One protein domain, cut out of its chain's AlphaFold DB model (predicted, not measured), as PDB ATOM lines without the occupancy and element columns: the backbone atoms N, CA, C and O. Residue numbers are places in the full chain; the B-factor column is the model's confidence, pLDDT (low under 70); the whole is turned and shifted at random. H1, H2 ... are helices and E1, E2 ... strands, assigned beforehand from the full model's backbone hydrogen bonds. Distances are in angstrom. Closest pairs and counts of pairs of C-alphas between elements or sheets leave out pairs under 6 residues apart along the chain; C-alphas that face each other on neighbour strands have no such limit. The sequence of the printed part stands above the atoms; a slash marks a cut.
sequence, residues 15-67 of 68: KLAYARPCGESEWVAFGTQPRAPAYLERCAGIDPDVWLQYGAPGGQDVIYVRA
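AT A GLANCE: This is residues 15 to 67 of the 68 residues of an uncharacterized protein of Acetobacter malorum (UniProt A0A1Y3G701). A small antiparallel sheet of three strands has one short helix, H1, over one face, and its other face is bare of any named helix. A long loop, residues 22 to 36, leaves the end of E1 and folds back beside that edge of the sheet, where residues 28 to 29 pair with E1, before it leads to the helix. The printed part has 53 residues, with three named strands and one named helix in the order E1, H1, E2, E3; the sheet's order is E1, E3, E2, and the class is mixed, helices and strands. The whole is compact and rounded, with a radius of gyration of the C-alphas of 10.2 A and spans of 24 by 21 by 18 A.

IN THESE COORDINATES: E1, residues 15 to 21, begins at C-alpha 15 at (109.040, 194.436, 173.705) and measures 18.0 A from first to last C-alpha. H1, residues 37 to 43, begins at C-alpha 37 at (120.351, 200.108, 167.628) and is 9.7 A long. E2, residues 50 to 56, measures 15.9 A. E3, residues 60 to 66, measures 19.4 A and ends at C-alpha 66 at (110.354, 198.586, 177.979).

HOW THE PARTS SIT: In the sheet, E3 is the inner strand, and E1 and E2 are the edge strands. E1 and E3 are antiparallel at 164 degrees, with N 17 and O 63 at 2.8 A and N 63 and O 18 at 2.8 A, both within hydrogen-bond range. E2 and E3 form a hairpin, antiparallel at 162 degrees, with N 64 and O 51 within hydrogen-bond range at 2.7 A. Outside the named strands, residues 28 to 29 pair antiparallel with residues 18 to 19 of E1. The sheet is twisted, its C-alphas lying up to 4.4 A off their best plane. H1 is on the sheet at a height of 8.9 A over it. It lies only just over E3 and E2, with 3 of its C-alphas falling on each. On the local plane its line and that of E2 stand at 61 degrees, only just across the strands. The closest C-alphas of H1 and E2 are those of Cys 43 and Val 50, 6.6 A apart; those of H1 and E3 are Leu 40 and Ile 63, 7.5 A apart. E1, H1 and E2 make a split strand-helix-strand unit, two strands that run the same way with E3 between them, and its crossover is right-handed. Every O i to N i+4 pair in H1 is within hydrogen-bond range.

THE WHOLE: The two C-alphas farthest apart, those of Gly 23 and Ala 67, are 26.9 A apart. The printed part has no cut. The link from E1 to H1 is long, with 15 residues; that from H1 to E2 is short and that from E2 to E3 is tight. The mean pLDDT of the printed part is 86.3, and Pro 57 is the one printed residue under 70.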
ATOM      1  N   LYS A  15     109.366 194.776 175.093       89.75
ATOM      2  CA  LYS A  15     109.040 194.436 173.705       89.75
ATOM      3  C   LYS A  15     110.311 194.367 172.868       89.75
ATOM      4  O   LYS A  15     111.258 195.111 173.118       89.75
ATOM      5  N   LEU A  16     110.318 193.493 171.865       89.19
ATOM      6  CA  LEU A  16     111.416 193.411 170.906       89.19
ATOM      7  C   LEU A  16     111.491 194.725 170.118       89.19
ATOM      8  O   LEU A  16     110.485 195.187 169.582       89.19
ATOM      9  N   ALA A  17     112.671 195.335 170.095       91.50
ATOM     10  CA  ALA A  17     112.953 196.554 169.346       91.50
ATOM     11  C   ALA A  17     113.795 196.254 168.114       91.50
ATOM     12  O   ALA A  17     113.481 196.742 167.031       91.50
ATOM     13  N   TYR A  18     114.834 195.436 168.279       92.31
ATOM     14  CA  TYR A  18     115.718 195.040 167.194       92.31
ATOM     15  C   TYR A  18     116.138 193.581 167.326       92.31
ATOM     16  O   TYR A  18     116.317 193.093 168.440       92.31
ATOM     17  N   ALA A  19     116.338 192.907 166.200       91.06
ATOM     18  CA  ALA A  19     116.990 191.604 166.145       91.06
ATOM     19  C   ALA A  19     117.946 191.547 164.960       91.06
ATOM     20  O   ALA A  19     117.712 192.190 163.939       91.06
ATOM     21  N   ARG A  20     119.003 190.758 165.080       91.69
ATOM     22  CA  ARG A  20     119.887 190.415 163.968       91.69
ATOM     23  C   ARG A  20     120.421 189.000 164.134       91.69
ATOM     24  O   ARG A  20     120.533 188.540 165.270       91.69
ATOM     25  N   PRO A  21     120.794 188.308 163.053       90.25
ATOM     26  CA  PRO A  21     121.607 187.106 163.165       90.25
ATOM     27  C   PRO A  21     122.950 187.417 163.844       90.25
ATOM     28  O   PRO A  21     123.544 188.479 163.650       90.25
ATOM     29  N   CYS A  22     123.427 186.497 164.675       82.94
ATOM     30  CA  CYS A  22     124.693 186.634 165.382       82.94
ATOM     31  C   CYS A  22     125.840 186.715 164.367       82.94
ATOM     32  O   CYS A  22     125.998 185.835 163.524       82.94
ATOM     33  N   GLY A  23     126.655 187.765 164.471       78.62
ATOM     34  CA  GLY A  23     127.750 188.034 163.534       78.62
ATOM     35  C   GLY A  23     127.366 188.919 162.348       78.62
ATOM     36  O   GLY A  23     128.258 189.374 161.633       78.62
ATOM     37  N   GLU A  24     126.083 189.234 162.168       86.81
ATOM     38  CA  GLU A  24     125.671 190.238 161.193       86.81
ATOM     39  C   GLU A  24     125.754 191.659 161.750       86.81
ATOM     40  O   GLU A  24     125.684 191.907 162.955       86.81
ATOM     41  N   SER A  25     125.954 192.618 160.847       82.19
ATOM     42  CA  SER A  25     126.042 194.038 161.204       82.19
ATOM     43  C   SER A  25     124.686 194.741 161.136       82.19
ATOM     44  O   SER A  25     124.497 195.763 161.796       82.19
ATOM     45  N   GLU A  26     123.745 194.204 160.359       89.44
ATOM     46  CA  GLU A  26     122.455 194.834 160.104       89.44
ATOM     47  C   GLU A  26     121.413 194.430 161.149       89.44
ATOM     48  O   GLU A  26     121.235 193.254 161.454       89.44
ATOM     49  N   TRP A  27     120.718 195.423 161.703       90.94
ATOM     50  CA  TRP A  27     119.641 195.220 162.667       90.94
ATOM     51  C   TRP A  27     118.281 195.350 161.989       90.94
ATOM     52  O   TRP A  27     117.969 196.382 161.399       90.94
ATOM     53  N   VAL A  28     117.426 194.350 162.182       91.81
ATOM     54  CA  VAL A  28     116.018 194.393 161.786       91.81
ATOM     55  C   VAL A  28     115.215 195.071 162.890       91.81
ATOM     56  O   VAL A  28     115.261 194.641 164.043       91.81
ATOM     57  N   ALA A  29     114.487 196.135 162.551       90.25
ATOM     58  CA  ALA A  29     113.633 196.864 163.485       90.25
ATOM     59  C   ALA A  29     112.263 196.194 163.647       90.25
ATOM     60  O   ALA A  29     111.635 195.789 162.669       90.25
ATOM     61  N   PHE A  30     111.761 196.161 164.879       88.69
ATOM     62  CA  PHE A  30     110.428 195.674 165.213       88.69
ATOM     63  C   PHE A  30     109.557 196.844 165.674       88.69
ATOM     64  O   PHE A  30     109.759 197.434 166.742       88.69
ATOM     65  N   GLY A  31     108.578 197.189 164.834       85.00
ATOM     66  CA  GLY A  31     107.698 198.338 165.031       85.00
ATOM     67  C   GLY A  31     108.406 199.683 164.842       85.00
ATOM     68  O   GLY A  31     109.469 199.781 164.234       85.00
ATOM     69  N   THR A  32     107.801 200.746 165.367       82.12
ATOM     70  CA  THR A  32     108.369 202.097 165.298       82.12
ATOM     71  C   THR A  32     109.351 202.311 166.444       82.12
ATOM     72  O   THR A  32     108.947 202.452 167.600       82.12
ATOM     73  N   GLN A  33     110.645 202.339 166.124       83.44
ATOM     74  CA  GLN A  33     111.712 202.596 167.087       83.44
ATOM     75  C   GLN A  33     112.341 203.972 166.829       83.44
ATOM     76  O   GLN A  33     112.914 204.189 165.763       83.44
ATOM     77  N   PRO A  34     112.263 204.918 167.783       81.44
ATOM     78  CA  PRO A  34     112.804 206.266 167.599       81.44
ATOM     79  C   PRO A  34     114.326 206.344 167.804       81.44
ATOM     80  O   PRO A  34     114.931 207.386 167.563       81.44
ATOM     81  N   ARG A  35     114.952 205.276 168.315       88.94
ATOM     82  CA  ARG A  35     116.372 205.238 168.676       88.94
ATOM     83  C   ARG A  35     117.091 204.178 167.862       88.94
ATOM     84  O   ARG A  35     116.638 203.045 167.820       88.94
ATOM     85  N   ALA A  36     118.237 204.543 167.295       90.44
ATOM     86  CA  ALA A  36     119.081 203.612 166.557       90.44
ATOM     87  C   ALA A  36     119.591 202.458 167.453       90.44
ATOM     88  O   ALA A  36     119.849 202.684 168.641       90.44
ATOM     89  N   PRO A  37     119.842 201.263 166.887       90.31
ATOM     90  CA  PRO A  37     120.351 200.108 167.628       90.31
ATOM     91  C   PRO A  37     121.624 200.426 168.418       90.31
ATOM     92  O   PRO A  37     121.678 200.177 169.615       90.31
ATOM     93  N   ALA A  38     122.599 201.094 167.791       89.00
ATOM     94  CA  ALA A  38     123.870 201.452 168.427       89.00
ATOM     95  C   ALA A  38     123.703 202.381 169.645       89.00
ATOM     96  O   ALA A  38     124.511 202.353 170.577       89.00
ATOM     97  N   TYR A  39     122.661 203.218 169.648       90.56
ATOM     98  CA  TYR A  39     122.320 204.039 170.807       90.56
ATOM     99  C   TYR A  39     121.750 203.167 171.929       90.56
ATOM    100  O   TYR A  39     122.209 203.261 173.064       90.56
ATOM    101  N   LEU A  40     120.806 202.280 171.605       89.44
ATOM    102  CA  LEU A  40     120.202 201.363 172.573       89.44
ATOM    103  C   LEU A  40     121.225 200.389 173.164       89.44
ATOM    104  O   LEU A  40     121.202 200.148 174.363       89.44
ATOM    105  N   GLU A  41     122.167 199.895 172.365       88.56
ATOM    106  CA  GLU A  41     123.288 199.080 172.835       88.56
ATOM    107  C   GLU A  41     124.094 199.819 173.913       88.56
ATOM    108  O   GLU A  41     124.318 199.285 174.997       88.56
ATOM    109  N   ARG A  42     124.461 201.085 173.675       87.75
ATOM    110  CA  ARG A  42     125.146 201.908 174.689       87.75
ATOM    111  C   ARG A  42     124.278 202.129 175.929       87.75
ATOM    112  O   ARG A  42     124.794 202.067 177.043       87.75
ATOM    113  N   CYS A  43     122.979 202.358 175.742       86.88
ATOM    114  CA  CYS A  43     122.032 202.539 176.837       86.88
ATOM    115  C   CYS A  43     121.826 201.266 177.657       86.88
ATOM    116  O   CYS A  43     121.674 201.377 178.861       86.88
ATOM    117  N   ALA A  44     121.891 200.067 177.077       85.62
ATOM    118  CA  ALA A  44     121.623 198.810 177.785       85.62
ATOM    119  C   ALA A  44     122.509 198.580 179.028       85.62
ATOM    120  O   ALA A  44     122.130 197.818 179.920       85.62
ATOM    121  N   GLY A  45     123.678 199.232 179.095       79.56
ATOM    122  CA  GLY A  45     124.576 199.189 180.254       79.56
ATOM    123  C   GLY A  45     124.227 200.153 181.396       79.56
ATOM    124  O   GLY A  45     124.736 199.972 182.497       79.56
ATOM    125  N   ILE A  46     123.390 201.164 181.151       85.31
ATOM    126  CA  ILE A  46     123.057 202.238 182.110       85.31
ATOM    127  C   ILE A  46     121.549 202.397 182.335       85.31
ATOM    128  O   ILE A  46     121.124 202.811 183.409       85.31
ATOM    129  N   ASP A  47     120.747 202.070 181.329       86.25
ATOM    130  CA  ASP A  47     119.305 202.232 181.300       86.25
ATOM    131  C   ASP A  47     118.640 200.890 181.645       86.25
ATOM    132  O   ASP A  47     118.785 199.910 180.899       86.25
ATOM    133  N   PRO A  48     117.915 200.803 182.774       84.50
ATOM    134  CA  PRO A  48     117.208 199.587 183.143       84.50
ATOM    135  C   PRO A  48     116.073 199.247 182.171       84.50
ATOM    136  O   PRO A  48     115.715 198.074 182.095       84.50
ATOM    137  N   ASP A  49     115.548 200.216 181.412       88.31
ATOM    138  CA  ASP A  49     114.463 200.032 180.443       88.31
ATOM    139  C   ASP A  49     114.953 199.502 179.085       88.31
ATOM    140  O   ASP A  49     114.142 199.249 178.189       88.31
ATOM    141  N   VAL A  50     116.263 199.282 178.924       89.06
ATOM    142  CA  VAL A  50     116.843 198.636 177.744       89.06
ATOM    143  C   VAL A  50     117.470 197.300 178.137       89.06
ATOM    144  O   VAL A  50     118.240 197.173 179.093       89.06
ATOM    145  N   TRP A  51     117.126 196.257 177.393       88.81
ATOM    146  CA  TRP A  51     117.623 194.907 177.601       88.81
ATOM    147  C   TRP A  51     118.268 194.398 176.325       88.81
ATOM    148  O   TRP A  51     117.636 194.346 175.280       88.81
ATOM    149  N   LEU A  52     119.529 194.001 176.416       88.25
ATOM    150  CA  LEU A  52     120.292 193.484 175.290       88.25
ATOM    151  C   LEU A  52     120.677 192.042 175.580       88.25
ATOM    152  O   LEU A  52     121.205 191.750 176.653       88.25
ATOM    153  N   GLN A  53     120.440 191.158 174.622       87.06
ATOM    154  CA  GLN A  53     120.806 189.753 174.712       87.06
ATOM    155  C   GLN A  53     121.555 189.369 173.438       87.06
ATOM    156  O   GLN A  53     121.035 189.505 172.335       87.06
ATOM    157  N   TYR A  54     122.785 188.893 173.609       85.75
ATOM    158  CA  TYR A  54     123.592 188.339 172.525       85.75
ATOM    159  C   TYR A  54     123.492 186.815 172.537       85.75
ATOM    160  O   TYR A  54     123.435 186.212 173.613       85.75
ATOM    161  N   GLY A  55     123.484 186.200 171.354       78.31
ATOM    162  CA  GLY A  55     123.432 184.740 171.225       78.31
ATOM    163  C   GLY A  55     122.160 184.106 171.802       78.31
ATOM    164  O   GLY A  55     122.230 183.064 172.454       78.31
ATOM    165  N   ALA A  56     120.998 184.729 171.587       75.56
ATOM    166  CA  ALA A  56     119.699 184.154 171.924       75.56
ATOM    167  C   ALA A  56     119.529 182.755 171.282       75.56
ATOM    168  O   ALA A  56     120.097 182.505 170.210       75.56
ATOM    169  N   PRO A  57     118.764 181.834 171.905       66.31
ATOM    170  CA  PRO A  57     118.512 180.495 171.366       66.31
ATOM    171  C   PRO A  57     117.836 180.604 169.991       66.31
ATOM    172  O   PRO A  57     116.656 180.916 169.887       66.31
ATOM    173  N   GLY A  58     118.625 180.416 168.934       70.19
ATOM    174  CA  GLY A  58     118.279 180.799 167.561       70.19
ATOM    175  C   GLY A  58     119.431 181.468 166.803       70.19
ATOM    176  O   GLY A  58     119.332 181.663 165.597       70.19
ATOM    177  N   GLY A  59     120.534 181.790 167.489       82.81
ATOM    178  CA  GLY A  59     121.712 182.401 166.875       82.81
ATOM    179  C   GLY A  59     121.476 183.863 166.519       82.81
ATOM    180  O   GLY A  59     121.938 184.314 165.478       82.81
ATOM    181  N   GLN A  60     120.731 184.589 167.354       87.12
ATOM    182  CA  GLN A  60     120.369 185.983 167.112       87.12
ATOM    183  C   GLN A  60     120.792 186.879 168.271       87.12
ATOM    184  O   GLN A  60     120.744 186.486 169.435       87.12
ATOM    185  N   ASP A  61     121.169 188.106 167.946       88.94
ATOM    186  CA  ASP A  61     121.300 189.192 168.901       88.94
ATOM    187  C   ASP A  61     119.997 189.982 168.903       88.94
ATOM    188  O   ASP A  61     119.440 190.278 167.845       88.94
ATOM    189  N   VAL A  62     119.502 190.335 170.082       90.00
ATOM    190  CA  VAL A  62     118.207 190.995 170.245       90.00
ATOM    191  C   VAL A  62     118.296 192.144 171.244       90.00
ATOM    192  O   VAL A  62     118.917 192.044 172.305       90.00
ATOM    193  N   ILE A  63     117.648 193.252 170.896       90.69
ATOM    194  CA  ILE A  63     117.453 194.425 171.745       90.69
ATOM    195  C   ILE A  63     115.975 194.491 172.094       90.69
ATOM    196  O   ILE A  63     115.124 194.584 171.208       90.69
ATOM    197  N   TYR A  64     115.671 194.512 173.381       90.19
ATOM    198  CA  TYR A  64     114.348 194.790 173.904       90.19
ATOM    199  C   TYR A  64     114.329 196.147 174.603       90.19
ATOM    200  O   TYR A  64     115.293 196.555 175.251       90.19
ATOM    201  N   VAL A  65     113.199 196.832 174.501       90.31
ATOM    202  CA  VAL A  65     112.925 198.086 175.210       90.31
ATOM    203  C   VAL A  65     111.665 197.919 176.039       90.31
ATOM    204  O   VAL A  65     110.772 197.157 175.662       90.31
ATOM    205  N   ARG A  66     111.561 198.628 177.158       88.75
ATOM    206  CA  ARG A  66     110.354 198.586 177.979       88.75
ATOM    207  C   ARG A  66     109.149 199.102 177.188       88.75
ATOM    208  O   ARG A  66     109.171 200.198 176.624       88.75
ATOM    209  N   ALA A  67     108.106 198.286 177.117       75.44
ATOM    210  CA  ALA A  67     106.790 198.697 176.670       75.44
ATOM    211  C   ALA A  67     106.221 199.641 177.738       75.44
ATOM    212  O   ALA A  67     106.051 199.247 178.891       75.44
TER     213      ALA A  67